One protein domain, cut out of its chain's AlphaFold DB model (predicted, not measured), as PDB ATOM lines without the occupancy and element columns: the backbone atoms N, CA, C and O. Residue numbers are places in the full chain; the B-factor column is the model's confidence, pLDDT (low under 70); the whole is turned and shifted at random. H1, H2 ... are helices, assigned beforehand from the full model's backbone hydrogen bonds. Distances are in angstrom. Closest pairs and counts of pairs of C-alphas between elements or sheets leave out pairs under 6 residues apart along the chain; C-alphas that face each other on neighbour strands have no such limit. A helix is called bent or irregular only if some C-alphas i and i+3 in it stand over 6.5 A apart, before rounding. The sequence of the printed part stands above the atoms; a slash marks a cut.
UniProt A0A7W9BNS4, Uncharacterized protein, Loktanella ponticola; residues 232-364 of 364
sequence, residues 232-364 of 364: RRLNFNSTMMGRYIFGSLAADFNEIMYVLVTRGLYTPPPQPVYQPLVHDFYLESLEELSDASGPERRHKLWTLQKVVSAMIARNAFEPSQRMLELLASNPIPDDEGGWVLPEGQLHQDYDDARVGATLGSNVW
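Overview. This is residues 232 to 364 of the 364 residues of an uncharacterized protein of Loktanella ponticola (UniProt A0A7W9BNS4). The longest helix, H5, lies at the core, with H3 and H4 packed on two different sides of it and the short H2 bridging H3 and H4. H6 packs on H4, H1 makes a corner with H2 at the edge of the body, and residues 330 to 364 form a long tail with no named element. The printed part has 133 residues with six named helices, H1 to H6 in order along the chain, and no named strand; its class is all helix. It is compact, with a radius of gyration of the C-alphas of 14.7 A, and the C-alphas span 45 by 31 by 26 A.

Along the chain. H5 takes residues 295 to 313 and is 26.6 A long, from C-alpha 295 at (280.992, 172.695, 401.007) to C-alpha 313 at (287.171, 181.780, 376.734). H4 is residues 275 to 288, 20.7 A, and H3 is residues 251 to 262, 16.2 A. H6 is residues 321 to 329, 12.1 A, with C-alpha 329 at (275.813, 186.613, 390.410). H2 is residues 240 to 246, 10.0 A. H1 is residues 233 to 238, 9.9 A, beginning at C-alpha 233 at (269.427, 164.279, 372.787); it is irregular, with C-alphas 234 and 237 7.4 A apart.

Arrangement. H3 and H5 touch at a shallow tilt of 21 degrees, the same way; their closest C-alphas, Tyr 258 and Val 307, are 4.6 A apart. H4 and H5 form a helical hairpin and touch at a shallow tilt of 30 degrees, opposite ways, through residues 282 to 286 and 301 to 308 alone; the closest C-alphas, Tyr 282 and Val 308, are 7.1 A apart. H3 and H4 are apart, but H2 touches H3, closest at C-alphas Tyr 244 and Phe 253, 5.1 A, and H4, closest at C-alphas Phe 246 and Phe 281, 6.2 A. H6 touches residues 283 to 287 of H4 alone, at a steep tilt of 37 degrees, only just beyond shallow; the closest C-alphas, Leu 283 and Met 323, are 5.9 A apart. H1 and H2 touch only at the corner, closest at C-alphas Asn 237 and Arg 243, 4.0 A. Every O i to N i+4 pair is within hydrogen-bond range in H2, H3, H5 and H6; H4 has 9 of 10, and H1 has 0 of 2 but 2 of 3 O i to N i+3 pairs.

Size, cuts and confidence. The two C-alphas farthest apart, Pro 272 and Val 355, are 44.9 A apart. The printed part has no cut and ends at Trp 364, the chain's last residue. The link from H3 to H4, residues 263 to 274, is long. The mean pLDDT of the printed part is 86.0; residues 337 to 338 and 349 to 364 are under 70.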
ATOM      1  N   ARG A 232     270.967 162.290 368.536       92.50
ATOM      2  CA  ARG A 232     269.760 162.817 369.208       92.50
ATOM      3  C   ARG A 232     270.043 163.085 370.688       92.50
ATOM      4  O   ARG A 232     270.930 162.447 371.245       92.50
ATOM      5  N   ARG A 233     269.246 163.935 371.354       91.62
ATOM      6  CA  ARG A 233     269.427 164.279 372.787       91.62
ATOM      7  C   ARG A 233     269.571 163.047 373.690       91.62
ATOM      8  O   ARG A 233     270.483 163.003 374.502       91.62
ATOM      9  N   LEU A 234     268.742 162.019 373.484       92.62
ATOM     10  CA  LEU A 234     268.788 160.763 374.255       92.62
ATOM     11  C   LEU A 234     270.104 159.983 374.125       92.62
ATOM     12  O   LEU A 234     270.409 159.173 374.989       92.62
ATOM     13  N   ASN A 235     270.857 160.202 373.046       93.38
ATOM     14  CA  ASN A 235     272.112 159.509 372.773       93.38
ATOM     15  C   ASN A 235     273.330 160.422 372.990       93.38
ATOM     16  O   ASN A 235     274.451 159.999 372.720       93.38
ATOM     17  N   PHE A 236     273.148 161.660 373.457       93.50
ATOM     18  CA  PHE A 236     274.249 162.606 373.655       93.50
ATOM     19  C   PHE A 236     275.334 162.020 374.576       93.50
ATOM     20  O   PHE A 236     276.512 161.994 374.217       93.50
ATOM     21  N   ASN A 237     274.917 161.401 375.684       93.88
ATOM     22  CA  ASN A 237     275.795 160.733 376.653       93.88
ATOM     23  C   ASN A 237     276.426 159.408 376.165       93.88
ATOM     24  O   ASN A 237     277.162 158.764 376.918       93.88
ATOM     25  N   SER A 238     276.132 158.973 374.932       92.12
ATOM     26  CA  SER A 238     276.770 157.797 374.324       92.12
ATOM     27  C   SER A 238     278.149 158.104 373.737       92.12
ATOM     28  O   SER A 238     278.921 157.176 373.510       92.12
ATOM     29  N   THR A 239     278.458 159.386 373.529       94.19
ATOM     30  CA  THR A 239     279.793 159.883 373.161       94.19
ATOM     31  C   THR A 239     280.647 160.120 374.411       94.19
ATOM     32  O   THR A 239     280.100 160.225 375.513       94.19
ATOM     33  N   MET A 240     281.973 160.231 374.271       95.81
ATOM     34  CA  MET A 240     282.844 160.561 375.407       95.81
ATOM     35  C   MET A 240     282.554 161.980 375.925       95.81
ATOM     36  O   MET A 240     282.211 162.142 377.095       95.81
ATOM     37  N   MET A 241     282.597 162.999 375.057       96.06
ATOM     38  CA  MET A 241     282.354 164.394 375.475       96.06
ATOM     39  C   MET A 241     280.942 164.596 376.003       96.06
ATOM     40  O   MET A 241     280.744 165.217 377.045       96.06
ATOM     41  N   GLY A 242     279.943 164.034 375.323       95.88
ATOM     42  CA  GLY A 242     278.564 164.156 375.766       95.88
ATOM     43  C   GLY A 242     278.307 163.469 377.106       95.88
ATOM     44  O   GLY A 242     277.442 163.925 377.842       95.88
ATOM     45  N   ARG A 243     279.062 162.420 377.475       95.50
ATOM     46  CA  ARG A 243     278.989 161.818 378.818       95.50
ATOM     47  C   ARG A 243     279.474 162.785 379.897       95.50
ATOM     48  O   ARG A 243     278.779 162.930 380.899       95.50
ATOM     49  N   TYR A 244     280.625 163.430 379.699       95.94
ATOM     50  CA  TYR A 244     281.158 164.375 380.685       95.94
ATOM     51  C   TYR A 244     280.274 165.617 380.817       95.94
ATOM     52  O   TYR A 244     279.955 166.022 381.928       95.94
ATOM     53  N   ILE A 245     279.797 166.159 379.693       96.94
ATOM     54  CA  ILE A 245     278.897 167.321 379.680       96.94
ATOM     55  C   ILE A 245     277.538 166.972 380.297       96.94
ATOM     56  O   ILE A 245     276.998 167.751 381.064       96.94
ATOM     57  N   PHE A 246     276.977 165.795 379.999       95.88
ATOM     58  CA  PHE A 246     275.717 165.354 380.607       95.88
ATOM     59  C   PHE A 246     275.829 165.184 382.128       95.88
ATOM     60  O   PHE A 246     274.865 165.429 382.847       95.88
ATOM     61  N   GLY A 247     276.986 164.741 382.627       94.81
ATOM     62  CA  GLY A 247     277.235 164.587 384.058       94.81
ATOM     63  C   GLY A 247     277.910 165.798 384.704       94.81
ATOM     64  O   GLY A 247     278.584 165.624 385.712       94.81
ATOM     65  N   SER A 248     277.714 167.011 384.179       95.31
ATOM     66  CA  SER A 248     278.292 168.269 384.690       95.31
ATOM     67  C   SER A 248     277.876 168.657 386.119       95.31
ATOM     68  O   SER A 248     278.343 169.660 386.654       95.31
ATOM     69  N   LEU A 249     277.009 167.882 386.773       93.62
ATOM     70  CA  LEU A 249     276.744 168.001 388.212       93.62
ATOM     71  C   LEU A 249     277.814 167.307 389.075       93.62
ATOM     72  O   LEU A 249     277.864 167.522 390.289       93.62
ATOM     73  N   ALA A 250     278.648 166.457 388.475       91.56
ATOM     74  CA  ALA A 250     279.742 165.763 389.133       91.56
ATOM     75  C   ALA A 250     281.053 166.555 388.958       91.56
ATOM     76  O   ALA A 250     281.391 166.991 387.855       91.56
ATOM     77  N   ALA A 251     281.764 166.792 390.066       88.38
ATOM     78  CA  ALA A 251     282.958 167.639 390.078       88.38
ATOM     79  C   ALA A 251     284.109 167.031 389.261       88.38
ATOM     80  O   ALA A 251     284.780 167.747 388.524       88.38
ATOM     81  N   ASP A 252     284.262 165.707 389.310       87.50
ATOM     82  CA  ASP A 252     285.231 164.937 388.530       87.50
ATOM     83  C   ASP A 252     285.039 165.103 387.021       87.50
ATOM     84  O   ASP A 252     286.003 165.318 386.290       87.50
ATOM     85  N   PHE A 253     283.799 165.075 386.532       93.31
ATOM     86  CA  PHE A 253     283.530 165.278 385.106       93.31
ATOM     87  C   PHE A 253     283.805 166.714 384.664       93.31
ATOM     88  O   PHE A 253     284.350 166.922 383.577       93.31
ATOM     89  N   ASN A 254     283.468 167.701 385.497       93.62
ATOM     90  CA  ASN A 254     283.807 169.097 385.218       93.62
ATOM     91  C   ASN A 254     285.317 169.314 385.198       93.62
ATOM     92  O   ASN A 254     285.812 170.060 384.357       93.62
ATOM     93  N   GLU A 255     286.049 168.649 386.084       91.12
ATOM     94  CA  GLU A 255     287.497 168.751 386.154       91.12
ATOM     95  C   GLU A 255     288.187 168.092 384.956       91.12
ATOM     96  O   GLU A 255     289.031 168.729 384.324       91.12
ATOM     97  N   ILE A 256     287.751 166.893 384.548       92.50
ATOM     98  CA  ILE A 256     288.185 166.278 383.284       92.50
ATOM     99  C   ILE A 256     287.951 167.260 382.136       92.50
ATOM    100  O   ILE A 256     288.877 167.585 381.394       92.50
ATOM    101  N   MET A 257     286.733 167.787 382.002       95.75
ATOM    102  CA  MET A 257     286.406 168.721 380.925       95.75
ATOM    103  C   MET A 257     287.225 170.010 380.991       95.75
ATOM    104  O   MET A 257     287.645 170.508 379.949       95.75
ATOM    105  N   TYR A 258     287.499 170.539 382.184       94.56
ATOM    106  CA  TYR A 258     288.364 171.701 382.363       94.56
ATOM    107  C   TYR A 258     289.782 171.425 381.847       94.56
ATOM    108  O   TYR A 258     290.310 172.226 381.069       94.56
ATOM    109  N   VAL A 259     290.372 170.272 382.185       92.56
ATOM    110  CA  VAL A 259     291.677 169.840 381.655       92.56
ATOM    111  C   VAL A 259     291.635 169.713 380.130       92.56
ATOM    112  O   VAL A 259     292.498 170.258 379.441       92.56
ATOM    113  N   LEU A 260     290.609 169.062 379.571       95.12
ATOM    114  CA  LEU A 260     290.482 168.892 378.119       95.12
ATOM    115  C   LEU A 260     290.349 170.239 377.387       95.12
ATOM    116  O   LEU A 260     290.990 170.460 376.360       95.12
ATOM    117  N   VAL A 261     289.553 171.170 377.915       95.88
ATOM    118  CA  VAL A 261     289.342 172.498 377.317       95.88
ATOM    119  C   VAL A 261     290.605 173.355 377.402       95.88
ATOM    120  O   VAL A 261     291.004 173.971 376.410       95.88
ATOM    121  N   THR A 262     291.268 173.388 378.559       93.62
ATOM    122  CA  THR A 262     292.488 174.192 378.763       93.62
ATOM    123  C   THR A 262     293.672 173.670 377.947       93.62
ATOM    124  O   THR A 262     294.432 174.475 377.403       93.62
ATOM    125  N   ARG A 263     293.760 172.355 377.725       93.44
ATOM    126  CA  ARG A 263     294.720 171.745 376.788       93.44
ATOM    127  C   ARG A 263     294.358 171.918 375.309       93.44
ATOM    128  O   ARG A 263     295.169 171.610 374.447       93.44
ATOM    129  N   GLY A 264     293.169 172.434 374.991       95.31
ATOM    130  CA  GLY A 264     292.707 172.573 373.605       95.31
ATOM    131  C   GLY A 264     292.300 171.251 372.946       95.31
ATOM    132  O   GLY A 264     292.256 171.175 371.724       95.31
ATOM    133  N   LEU A 265     291.992 170.229 373.746       96.06
ATOM    134  CA  LEU A 265     291.527 168.913 373.298       96.06
ATOM    135  C   LEU A 265     289.999 168.840 373.165       96.06
ATOM    136  O   LEU A 265     289.459 167.880 372.617       96.06
ATOM    137  N   TYR A 266     289.279 169.859 373.640       96.19
ATOM    138  CA  TYR A 266     287.868 170.015 373.315       96.19
ATOM    139  C   TYR A 266     287.699 170.428 371.849       96.19
ATOM    140  O   TYR A 266     288.114 171.514 371.443       96.19
ATOM    141  N   THR A 267     287.013 169.589 371.079       92.69
ATOM    142  CA  THR A 267     286.545 169.915 369.732       92.69
ATOM    143  C   THR A 267     285.022 170.075 369.756       92.69
ATOM    144  O   THR A 267     284.338 169.248 370.363       92.69
ATOM    145  N   PRO A 268     284.448 171.119 369.128       90.44
ATOM    146  CA  PRO A 268     282.999 171.247 369.021       90.44
ATOM    147  C   PRO A 268     282.377 170.037 368.312       90.44
ATOM    148  O   PRO A 268     282.992 169.482 367.396       90.44
ATOM    149  N   PRO A 269     281.150 169.630 368.682       90.12
ATOM    150  CA  PRO A 269     280.534 168.465 368.074       90.12
ATOM    151  C   PRO A 269     280.278 168.700 366.576       90.12
ATOM    152  O   PRO A 269     279.703 169.732 366.203       90.12
ATOM    153  N   PRO A 270     280.620 167.729 365.707       90.12
ATOM    154  CA  PRO A 270     280.395 167.851 364.266       90.12
ATOM    155  C   PRO A 270     278.904 167.798 363.910       90.12
ATOM    156  O   PRO A 270     278.488 168.285 362.862       90.12
ATOM    157  N   GLN A 271     278.085 167.205 364.784       90.81
ATOM    158  CA  GLN A 271     276.646 167.063 364.596       90.81
ATOM    159  C   GLN A 271     275.918 168.332 365.073       90.81
ATOM    160  O   GLN A 271     275.945 168.620 366.274       90.81
ATOM    161  N   PRO A 272     275.185 169.055 364.200       91.44
ATOM    162  CA  PRO A 272     274.510 170.302 364.575       91.44
ATOM    163  C   PRO A 272     273.520 170.147 365.733       91.44
ATOM    164  O   PRO A 272     273.333 171.073 366.511       91.44
ATOM    165  N   VAL A 273     272.909 168.966 365.888       93.06
ATOM    166  CA  VAL A 273     271.969 168.682 366.986       93.06
ATOM    167  C   VAL A 273     272.640 168.667 368.364       93.06
ATOM    168  O   VAL A 273     271.962 168.879 369.360       93.06
ATOM    169  N   TYR A 274     273.950 168.423 368.442       93.75
ATOM    170  CA  TYR A 274     274.687 168.381 369.708       93.75
ATOM    171  C   TYR A 274     275.189 169.751 370.153       93.75
ATOM    172  O   TYR A 274     275.326 169.967 371.352       93.75
ATOM    173  N   GLN A 275     275.403 170.691 369.232       91.25
ATOM    174  CA  GLN A 275     275.872 172.041 369.561       91.25
ATOM    175  C   GLN A 275     274.979 172.769 370.585       91.25
ATOM    176  O   GLN A 275     275.511 173.184 371.615       91.25
ATOM    177  N   PRO A 276     273.644 172.880 370.398       94.81
ATOM    178  CA  PRO A 276     272.792 173.520 371.401       94.81
ATOM    179  C   PRO A 276     272.713 172.712 372.704       94.81
ATOM    180  O   PRO A 276     272.568 173.298 373.767       94.81
ATOM    181  N   LEU A 277     272.882 171.384 372.654       95.69
ATOM    182  CA  LEU A 277     272.839 170.553 373.861       95.69
ATOM    183  C   LEU A 277     274.008 170.829 374.806       95.69
ATOM    184  O   LEU A 277     273.809 170.781 376.014       95.69
ATOM    185  N   VAL A 278     275.203 171.131 374.281       96.19
ATOM    186  CA  VAL A 278     276.349 171.520 375.121       96.19
ATOM    187  C   VAL A 278     275.988 172.734 375.973       96.19
ATOM    188  O   VAL A 278     276.158 172.705 377.188       96.19
ATOM    189  N   HIS A 279     275.448 173.776 375.336       96.50
ATOM    190  CA  HIS A 279     274.980 174.973 376.025       96.50
ATOM    191  C   HIS A 279     273.876 174.641 377.040       96.50
ATOM    192  O   HIS A 279     273.975 175.040 378.200       96.50
ATOM    193  N   ASP A 280     272.845 173.905 376.617       96.88
ATOM    194  CA  ASP A 280     271.661 173.642 377.437       96.88
ATOM    195  C   ASP A 280     271.998 172.841 378.703       96.88
ATOM    196  O   ASP A 280     271.546 173.215 379.778       96.88
ATOM    197  N   PHE A 281     272.843 171.805 378.620       97.44
ATOM    198  CA  PHE A 281     273.236 171.021 379.800       97.44
ATOM    199  C   PHE A 281     274.030 171.844 380.821       97.44
ATOM    200  O   PHE A 281     273.784 171.739 382.028       97.44
ATOM    201  N   TYR A 282     274.953 172.693 380.360       97.94
ATOM    202  CA  TYR A 282     275.696 173.573 381.259       97.94
ATOM    203  C   TYR A 282     274.811 174.668 381.860       97.94
ATOM    204  O   TYR A 282     274.962 174.981 383.040       97.94
ATOM    205  N   LEU A 283     273.867 175.220 381.091       98.12
ATOM    206  CA  LEU A 283     272.888 176.174 381.611       98.12
ATOM    207  C   LEU A 283     271.991 175.522 382.673       98.12
ATOM    208  O   LEU A 283     271.898 176.053 383.776       98.12
ATOM    209  N   GLU A 284     271.402 174.361 382.368       97.94
ATOM    210  CA  GLU A 284     270.568 173.582 383.297       97.94
ATOM    211  C   GLU A 284     271.338 173.290 384.604       97.94
ATOM    212  O   GLU A 284     270.817 173.505 385.698       97.94
ATOM    213  N   SER A 285     272.615 172.897 384.510       97.88
ATOM    214  CA  SER A 285     273.459 172.615 385.684       97.88
ATOM    215  C   SER A 285     273.791 173.863 386.506       97.88
ATOM    216  O   SER A 285     273.800 173.811 387.737       97.88
ATOM    217  N   LEU A 286     274.065 174.995 385.849       98.12
ATOM    218  CA  LEU A 286     274.317 176.266 386.535       98.12
ATOM    219  C   LEU A 286     273.061 176.763 387.250       98.12
ATOM    220  O   LEU A 286     273.162 177.318 388.342       98.12
ATOM    221  N   GLU A 287     271.884 176.561 386.658       97.81
ATOM    222  CA  GLU A 287     270.604 176.877 387.292       97.81
ATOM    223  C   GLU A 287     270.345 175.979 388.505       97.81
ATOM    224  O   GLU A 287     270.010 176.494 389.574       97.81
ATOM    225  N   GLU A 288     270.569 174.668 388.380       97.12
ATOM    226  CA  GLU A 288     270.395 173.701 389.471       97.12
ATOM    227  C   GLU A 288     271.328 173.964 390.663       97.12
ATOM    228  O   GLU A 288     270.953 173.758 391.819       97.12
ATOM    229  N   LEU A 289     272.552 174.416 390.395       95.94
ATOM    230  CA  LEU A 289     273.531 174.735 391.431       95.94
ATOM    231  C   LEU A 289     273.521 176.218 391.832       95.94
ATOM    232  O   LEU A 289     274.324 176.613 392.671       95.94
ATOM    233  N   SER A 290     272.620 177.043 391.289       94.94
ATOM    234  CA  SER A 290     272.642 178.501 391.499       94.94
ATOM    235  C   SER A 290     272.450 178.933 392.956       94.94
ATOM    236  O   SER A 290     272.942 179.994 393.343       94.94
ATOM    237  N   ASP A 291     271.787 178.113 393.771       93.12
ATOM    238  CA  ASP A 291     271.565 178.309 395.205       93.12
ATOM    239  C   ASP A 291     272.438 177.383 396.077       93.12
ATOM    240  O   ASP A 291     272.143 177.164 397.255       93.12
ATOM    241  N   ALA A 292     273.523 176.834 395.512       89.69
ATOM    242  CA  ALA A 292     274.403 175.882 396.178       89.69
ATOM    243  C   ALA A 292     274.879 176.374 397.556       89.69
ATOM    244  O   ALA A 292     275.693 177.294 397.693       89.69
ATOM    245  N   SER A 293     274.416 175.678 398.594       88.75
ATOM    246  CA  SER A 293     274.834 175.876 399.978       88.75
ATOM    247  C   SER A 293     275.622 174.675 400.497       88.75
ATOM    248  O   SER A 293     275.283 173.530 400.197       88.75
ATOM    249  N   GLY A 294     276.613 174.941 401.346       87.31
ATOM    250  CA  GLY A 294     277.467 173.920 401.951       87.31
ATOM    251  C   GLY A 294     278.675 173.533 401.083       87.31
ATOM    252  O   GLY A 294     278.686 173.832 399.889       87.31
ATOM    253  N   PRO A 295     279.700 172.891 401.673       83.06
ATOM    254  CA  PRO A 295     280.992 172.695 401.007       83.06
ATOM    255  C   PRO A 295     280.905 171.895 399.700       83.06
ATOM    256  O   PRO A 295     281.382 172.353 398.668       83.06
ATOM    257  N   GLU A 296     280.221 170.747 399.708       83.69
ATOM    258  CA  GLU A 296     280.142 169.851 398.545       83.69
ATOM    259  C   GLU A 296     279.458 170.512 397.336       83.69
ATOM    260  O   GLU A 296     279.992 170.515 396.226       83.69
ATOM    261  N   ARG A 297     278.277 171.117 397.540       89.12
ATOM    262  CA  ARG A 297     277.549 171.789 396.451       89.12
ATOM    263  C   ARG A 297     278.300 173.025 395.952       89.12
ATOM    264  O   ARG A 297     278.282 173.272 394.750       89.12
ATOM    265  N   ARG A 298     278.973 173.778 396.835       89.75
ATOM    266  CA  ARG A 298     279.817 174.918 396.434       89.75
ATOM    267  C   ARG A 298     281.015 174.465 395.602       89.75
ATOM    268  O   ARG A 298     281.300 175.104 394.597       89.75
ATOM    269  N   HIS A 299     281.656 173.347 395.946       87.12
ATOM    270  CA  HIS A 299     282.735 172.775 395.137       87.12
ATOM    271  C   HIS A 299     282.248 172.323 393.747       87.12
ATOM    272  O   HIS A 299     282.879 172.635 392.736       87.12
ATOM    273  N   LYS A 300     281.085 171.662 393.670       90.94
ATOM    274  CA  LYS A 300     280.445 171.313 392.388       90.94
ATOM    275  C   LYS A 300     280.139 172.552 391.543       90.94
ATOM    276  O   LYS A 300     280.454 172.572 390.359       90.94
ATOM    277  N   LEU A 301     279.578 173.603 392.149       94.06
ATOM    278  CA  LEU A 301     279.326 174.864 391.448       94.06
ATOM    279  C   LEU A 301     280.632 175.514 390.976       94.06
ATOM    280  O   LEU A 301     280.697 175.995 389.851       94.06
ATOM    281  N   TRP A 302     281.675 175.509 391.803       93.94
ATOM    282  CA  TRP A 302     282.966 176.085 391.443       93.94
ATOM    283  C   TRP A 302     283.615 175.367 390.252       93.94
ATOM    284  O   TRP A 302     283.985 176.023 389.279       93.94
ATOM    285  N   THR A 303     283.696 174.029 390.269       92.81
ATOM    286  CA  THR A 303     284.249 173.255 389.136       92.81
ATOM    287  C   THR A 303     283.440 173.490 387.859       92.81
ATOM    288  O   THR A 303     284.016 173.698 386.789       92.81
ATOM    289  N   LEU A 304     282.108 173.560 387.976       96.50
ATOM    290  CA  LEU A 304     281.203 173.906 386.880       96.50
ATOM    291  C   LEU A 304     281.474 175.316 386.322       96.50
ATOM    292  O   LEU A 304     281.578 175.502 385.110       96.50
ATOM    293  N   GLN A 305     281.635 176.317 387.191       96.44
ATOM    294  CA  GLN A 305     281.967 177.686 386.792       96.44
ATOM    295  C   GLN A 305     283.321 177.754 386.075       96.44
ATOM    296  O   GLN A 305     283.438 178.460 385.069       96.44
ATOM    297  N   LYS A 306     284.328 177.000 386.542       95.25
ATOM    298  CA  LYS A 306     285.656 176.918 385.913       95.25
ATOM    299  C   LYS A 306     285.584 176.353 384.499       95.25
ATOM    300  O   LYS A 306     286.091 176.994 383.576       95.25
ATOM    301  N   VAL A 307     284.934 175.203 384.306       96.56
ATOM    302  CA  VAL A 307     284.819 174.592 382.972       96.56
ATOM    303  C   VAL A 307     284.001 175.460 382.019       96.56
ATOM    304  O   VAL A 307     284.458 175.719 380.907       96.56
ATOM    305  N   VAL A 308     282.858 176.000 382.454       97.81
ATOM    306  CA  VAL A 308     282.027 176.872 381.610       97.81
ATOM    307  C   VAL A 308     282.797 178.130 381.200       97.81
ATOM    308  O   VAL A 308     282.815 178.489 380.023       97.81
ATOM    309  N   SER A 309     283.497 178.770 382.141       97.19
ATOM    310  CA  SER A 309     284.312 179.956 381.846       97.19
ATOM    311  C   SER A 309     285.449 179.639 380.869       97.19
ATOM    312  O   SER A 309     285.690 180.407 379.937       97.19
ATOM    313  N   ALA A 310     286.121 178.494 381.033       96.62
ATOM    314  CA  ALA A 310     287.171 178.044 380.121       96.62
ATOM    315  C   ALA A 310     286.625 177.765 378.710       96.62
ATOM    316  O   ALA A 310     287.255 178.135 377.718       96.62
ATOM    317  N   MET A 311     285.438 177.161 378.610       97.44
ATOM    318  CA  MET A 311     284.768 176.894 377.336       97.44
ATOM    319  C   MET A 311     284.397 178.187 376.607       97.44
ATOM    320  O   MET A 311     284.694 178.315 375.418       97.44
ATOM    321  N   ILE A 312     283.832 179.171 377.313       97.25
ATOM    322  CA  ILE A 312     283.536 180.500 376.754       97.25
ATOM    323  C   ILE A 312     284.827 181.171 376.272       97.25
ATOM    324  O   ILE A 312     284.898 181.626 375.133       97.25
ATOM    325  N   ALA A 313     285.884 181.174 377.091       96.81
ATOM    326  CA  ALA A 313     287.171 181.780 376.734       96.81
ATOM    327  C   ALA A 313     287.825 181.139 375.494       96.81
ATOM    328  O   ALA A 313     288.589 181.791 374.783       96.81
ATOM    329  N   ARG A 314     287.521 179.865 375.217       95.25
ATOM    330  CA  ARG A 314     287.983 179.121 374.036       95.25
ATOM    331  C   ARG A 314     287.007 179.175 372.856       95.25
ATOM    332  O   ARG A 314     287.274 178.536 371.844       95.25
ATOM    333  N   ASN A 315     285.916 179.938 372.955       94.38
ATOM    334  CA  ASN A 315     284.836 179.989 371.963       94.38
ATOM    335  C   ASN A 315     284.258 178.595 371.640       94.38
ATOM    336  O   ASN A 315     283.915 178.304 370.494       94.38
ATOM    337  N   ALA A 316     284.179 177.712 372.640       92.31
ATOM    338  CA  ALA A 316     283.628 176.365 372.489       92.31
ATOM    339  C   ALA A 316     282.114 176.384 372.207       92.31
ATOM    340  O   ALA A 316     281.604 175.511 371.505       92.31
ATOM    341  N   PHE A 317     281.408 177.381 372.743       93.12
ATOM    342  CA  PHE A 317     280.023 177.717 372.424       93.12
ATOM    343  C   PHE A 317     279.757 179.197 372.752       93.12
ATOM    344  O   PHE A 317     280.516 179.817 373.497       93.12
ATOM    345  N   GLU A 318     278.667 179.748 372.214       94.50
ATOM    346  CA  GLU A 318     278.212 181.108 372.530       94.50
ATOM    347  C   GLU A 318     277.353 181.092 373.810       94.50
ATOM    348  O   GLU A 318     276.320 180.410 373.831       94.50
ATOM    349  N   PRO A 319     277.741 181.792 374.891       97.19
ATOM    350  CA  PRO A 319     276.964 181.794 376.125       97.19
ATOM    351  C   PRO A 319     275.677 182.612 375.984       97.19
ATOM    352  O   PRO A 319     275.660 183.700 375.410       97.19
ATOM    353  N   SER A 320     274.586 182.135 376.584       98.19
ATOM    354  CA  SER A 320     273.382 182.954 376.742       98.19
ATOM    355  C   SER A 320     273.567 184.040 377.807       98.19
ATOM    356  O   SER A 320     274.350 183.899 378.748       98.19
ATOM    357  N   GLN A 321     272.759 185.100 377.719       98.19
ATOM    358  CA  GLN A 321     272.713 186.154 378.738       98.19
ATOM    359  C   GLN A 321     272.455 185.585 380.144       98.19
ATOM    360  O   GLN A 321     273.090 186.003 381.108       98.19
ATOM    361  N   ARG A 322     271.573 184.584 380.252       97.88
ATOM    362  CA  ARG A 322     271.261 183.917 381.522       97.88
ATOM    363  C   ARG A 322     272.471 183.187 382.106       97.88
ATOM    364  O   ARG A 322     272.701 183.258 383.308       97.88
ATOM    365  N   MET A 323     273.256 182.515 381.265       98.12
ATOM    366  CA  MET A 323     274.486 181.854 381.696       98.12
ATOM    367  C   MET A 323     275.501 182.870 382.232       98.12
ATOM    368  O   MET A 323     276.041 182.676 383.318       98.12
ATOM    369  N   LEU A 324     275.709 183.982 381.518       98.06
ATOM    370  CA  LEU A 324     276.601 185.060 381.961       98.06
ATOM    371  C   LEU A 324     276.151 185.669 383.299       98.06
ATOM    372  O   LEU A 324     276.985 185.939 384.160       98.06
ATOM    373  N   GLU A 325     274.842 185.841 383.501       97.94
ATOM    374  CA  GLU A 325     274.281 186.289 384.780       97.94
ATOM    375  C   GLU A 325     274.582 185.314 385.920       97.94
ATOM    376  O   GLU A 325     275.014 185.756 386.978       97.94
ATOM    377  N   LEU A 326     274.397 184.006 385.708       97.19
ATOM    378  CA  LEU A 326     274.660 182.973 386.721       97.19
ATOM    379  C   LEU A 326     276.142 182.896 387.106       97.19
ATOM    380  O   LEU A 326     276.463 182.758 388.288       97.19
ATOM    381  N   LEU A 327     277.042 183.028 386.128       96.81
ATOM    382  CA  LEU A 327     278.486 183.099 386.377       96.81
ATOM    383  C   LEU A 327     278.864 184.359 387.172       96.81
ATOM    384  O   LEU A 327     279.775 184.315 387.994       96.81
ATOM    385  N   ALA A 328     278.165 185.477 386.949       96.25
ATOM    386  CA  ALA A 328     278.456 186.752 387.598       96.25
ATOM    387  C   ALA A 328     277.790 186.926 388.975       96.25
ATOM    388  O   ALA A 328     278.336 187.633 389.822       96.25
ATOM    389  N   SER A 329     276.612 186.338 389.209       92.12
ATOM    390  CA  SER A 329     275.813 186.613 390.410       92.12
ATOM    391  C   SER A 329     276.284 185.853 391.648       92.12
ATOM    392  O   SER A 329     276.178 186.388 392.747       92.12
ATOM    393  N   ASN A 330     276.797 184.630 391.475       86.12
ATOM    394  CA  ASN A 330     277.204 183.744 392.574       86.12
ATOM    395  C   ASN A 330     278.598 183.125 392.339       86.12
ATOM    396  O   ASN A 330     278.717 181.897 392.353       86.12
ATOM    397  N   PRO A 331     279.655 183.920 392.090       91.75
ATOM    398  CA  PRO A 331     280.989 183.365 391.895       91.75
ATOM    399  C   PRO A 331     281.461 182.687 393.184       91.75
ATOM    400  O   PRO A 331     281.409 183.288 394.261       91.75
ATOM    401  N   ILE A 332     281.922 181.441 393.078       91.56
ATOM    402  CA  ILE A 332     282.619 180.778 394.180       91.56
ATOM    403  C   ILE A 332     284.099 181.187 394.111       91.56
ATOM    404  O   ILE A 332     284.722 180.986 393.067       91.56
ATOM    405  N   PRO A 333     284.669 181.793 395.167       87.25
ATOM    406  CA  PRO A 333     286.092 182.128 395.210       87.25
ATOM    407  C   PRO A 333     286.994 180.891 395.106       87.25
ATOM    408  O   PRO A 333     286.624 179.814 395.566       87.25
ATOM    409  N   ASP A 334     288.197 181.044 394.546       84.75
ATOM    410  CA  ASP A 334     289.155 179.934 394.384       84.75
ATOM    411  C   ASP A 334     289.660 179.363 395.715       84.75
ATOM    412  O   ASP A 334     290.023 178.197 395.775       84.75
ATOM    413  N   ASP A 335     289.650 180.153 396.789       79.25
ATOM    414  CA  ASP A 335     289.984 179.708 398.146       79.25
ATOM    415  C   ASP A 335     288.827 178.980 398.857       79.25
ATOM    416  O   ASP A 335     289.032 178.361 399.900       79.25
ATOM    417  N   GLU A 336     287.614 179.026 398.295       74.75
ATOM    418  CA  GLU A 336     286.458 178.242 398.747       74.75
ATOM    419  C   GLU A 336     286.158 177.043 397.836       74.75
ATOM    420  O   GLU A 336     285.505 176.075 398.239       74.75
ATOM    421  N   GLY A 337     286.581 177.133 396.581       64.69
ATOM    422  CA  GLY A 337     286.295 176.184 395.530       64.69
ATOM    423  C   GLY A 337     287.363 175.112 395.409       64.69
ATOM    424  O   GLY A 337     288.240 175.244 394.579       64.69
ATOM    425  N   GLY A 338     287.245 174.034 396.188       69.38
ATOM    426  CA  GLY A 338     288.011 172.784 396.044       69.38
ATOM    427  C   GLY A 338     289.415 172.876 395.427       69.38
ATOM    428  O   GLY A 338     290.258 173.656 395.847       69.38
ATOM    429  N   TRP A 339     289.683 172.011 394.454       70.94
ATOM    430  CA  TRP A 339     290.932 171.970 393.699       70.94
ATOM    431  C   TRP A 339     290.636 171.556 392.253       70.94
ATOM    432  O   TRP A 339     289.584 170.987 391.971       70.94
ATOM    433  N   VAL A 340     291.553 171.891 391.349       77.12
ATOM    434  CA  VAL A 340     291.683 171.260 390.030       77.12
ATOM    435  C   VAL A 340     293.098 170.715 389.914       77.12
ATOM    436  O   VAL A 340     294.014 171.266 390.537       77.12
ATOM    437  N   LEU A 341     293.294 169.686 389.097       77.81
ATOM    438  CA  LEU A 341     294.612 169.226 388.700       77.81
ATOM    439  C   LEU A 341     295.439 170.428 388.202       77.81
ATOM    440  O   LEU A 341     294.973 171.186 387.338       77.81
ATOM    441  N   PRO A 342     296.654 170.623 388.740       80.00
ATOM    442  CA  PRO A 342     297.631 171.552 388.202       80.00
ATOM    443  C   PRO A 342     297.793 171.419 386.687       80.00
ATOM    444  O   PRO A 342     297.627 170.348 386.099       80.00
ATOM    445  N   GLU A 343     298.151 172.526 386.040       77.06
ATOM    446  CA  GLU A 343     298.400 172.529 384.603       77.06
ATOM    447  C   GLU A 343     299.451 171.469 384.239       77.06
ATOM    448  O   GLU A 343     300.534 171.418 384.818       77.06
ATOM    449  N   GLY A 344     299.119 170.603 383.280       77.69
ATOM    450  CA  GLY A 344     299.997 169.510 382.854       77.69
ATOM    451  C   GLY A 344     299.821 168.197 383.628       77.69
ATOM    452  O   GLY A 344     300.207 167.151 383.106       77.69
ATOM    453  N   GLN A 345     299.164 168.204 384.787       83.12
ATOM    454  CA  GLN A 345     298.942 167.003 385.587       83.12
ATOM    455  C   GLN A 345     297.738 166.194 385.076       83.12
ATOM    456  O   GLN A 345     296.751 166.765 384.609       83.12
ATOM    457  N   LEU A 346     297.844 164.859 385.105       85.62
ATOM    458  CA  LEU A 346     296.839 163.918 384.573       85.62
ATOM    459  C   LEU A 346     296.405 162.847 385.587       85.62
ATOM    460  O   LEU A 346     295.584 161.991 385.265       85.62
ATOM    461  N   HIS A 347     296.951 162.903 386.795       83.06
ATOM    462  CA  HIS A 347     296.630 162.040 387.922       83.06
ATOM    463  C   HIS A 347     296.851 162.822 389.209       83.06
ATOM    464  O   HIS A 347     297.616 163.779 389.216       83.06
ATOM    465  N   GLN A 348     296.213 162.436 390.303       76.88
ATOM    466  CA  GLN A 348     296.517 163.053 391.592       76.88
ATOM    467  C   GLN A 348     297.779 162.421 392.164       76.88
ATOM    468  O   GLN A 348     297.793 161.208 392.346       76.88
ATOM    469  N   ASP A 349     298.799 163.230 392.470       63.62
ATOM    470  CA  ASP A 349     300.086 162.689 392.912       63.62
ATOM    471  C   ASP A 349     299.902 161.799 394.143       63.62
ATOM    472  O   ASP A 349     300.195 160.619 394.048       63.62
ATOM    473  N   TYR A 350     299.352 162.282 395.269       52.50
ATOM    474  CA  TYR A 350     299.201 161.438 396.476       52.50
ATOM    475  C   TYR A 350     298.115 161.876 397.474       52.50
ATOM    476  O   TYR A 350     298.118 161.393 398.618       52.50
ATOM    477  N   ASP A 351     297.166 162.730 397.082       47.31
ATOM    478  CA  ASP A 351     296.123 163.200 397.998       47.31
ATOM    479  C   ASP A 351     295.219 162.036 398.430       47.31
ATOM    480  O   ASP A 351     294.374 161.526 397.698       47.31
ATOM    481  N   ASP A 352     295.424 161.580 399.667       44.91
ATOM    482  CA  ASP A 352     294.400 160.822 400.369       44.91
ATOM    483  C   ASP A 352     293.191 161.752 400.493       44.91
ATOM    484  O   ASP A 352     293.294 162.807 401.128       44.91
ATOM    485  N   ALA A 353     292.047 161.364 399.930       44.12
ATOM    486  CA  ALA A 353     290.797 162.107 400.075       44.12
ATOM    487  C   ALA A 353     290.463 162.424 401.555       44.12
ATOM    488  O   ALA A 353     289.768 163.398 401.835       44.12
ATOM    489  N   ARG A 354     291.026 161.658 402.509       42.78
ATOM    490  CA  ARG A 354     290.892 161.837 403.965       42.78
ATOM    491  C   ARG A 354     291.925 162.771 404.602       42.78
ATOM    492  O   ARG A 354     291.719 163.196 405.734       42.78
ATOM    493  N   VAL A 355     293.050 163.052 403.941       43.28
ATOM    494  CA  VAL A 355     294.099 163.960 404.462       43.28
ATOM    495  C   VAL A 355     293.882 165.396 403.976       43.28
ATOM    496  O   VAL A 355     294.462 166.332 404.522       43.28
ATOM    497  N   GLY A 356     292.936 165.584 403.055       40.97
ATOM    498  CA  GLY A 356     292.551 166.883 402.545       40.97
ATOM    499  C   GLY A 356     293.541 167.342 401.489       40.97
ATOM    500  O   GLY A 356     294.697 167.636 401.791       40.97
ATOM    501  N   ALA A 357     293.046 167.488 400.261       42.22
ATOM    502  CA  ALA A 357     293.624 168.451 399.339       42.22
ATOM    503  C   ALA A 357     293.777 169.749 400.130       42.22
ATOM    504  O   ALA A 357     292.804 170.258 400.702       42.22
ATOM    505  N   THR A 358     295.006 170.233 400.268       43.81
ATOM    506  CA  THR A 358     295.374 171.223 401.288       43.81
ATOM    507  C   THR A 358     294.737 172.602 401.049       43.81
ATOM    508  O   THR A 358     295.096 173.560 401.724       43.81
ATOM    509  N   LEU A 359     293.779 172.721 400.120       37.75
ATOM    510  CA  LEU A 359     293.067 173.945 399.767       37.75
ATOM    511  C   LEU A 359     291.576 173.757 399.421       37.75
ATOM    512  O   LEU A 359     291.015 174.598 398.735       37.75
ATOM    513  N   GLY A 360     290.882 172.726 399.925       34.00
ATOM    514  CA  GLY A 360     289.438 172.662 399.650       34.00
ATOM    515  C   GLY A 360     288.632 171.566 400.328       34.00
ATOM    516  O   GLY A 360     287.829 170.911 399.678       34.00
ATOM    517  N   SER A 361     288.882 171.373 401.624       36.91
ATOM    518  CA  SER A 361     288.053 170.691 402.631       36.91
ATOM    519  C   SER A 361     287.206 169.483 402.188       36.91
ATOM    520  O   SER A 361     286.064 169.639 401.766       36.91
ATOM    521  N   ASN A 362     287.743 168.297 402.488       34.91
ATOM    522  CA  ASN A 362     287.054 167.024 402.715       34.91
ATOM    523  C   ASN A 362     286.013 166.607 401.663       34.91
ATOM    524  O   ASN A 362     284.835 166.962 401.749       34.91
ATOM    525  N   VAL A 363     286.425 165.713 400.765       35.88
ATOM    526  CA  VAL A 363     285.487 164.765 400.157       35.88
ATOM    527  C   VAL A 363     285.238 163.686 401.219       35.88
ATOM    528  O   VAL A 363     286.065 162.793 401.396       35.88
ATOM    529  N   TRP A 364     284.176 163.858 402.013       39.06
ATOM    530  CA  TRP A 364     283.681 162.828 402.935       39.06
ATOM    531  C   TRP A 364     282.853 161.789 402.192       39.06
ATOM    532  O   TRP A 364     282.016 162.213 401.361       39.06
TER     533      TRP A 364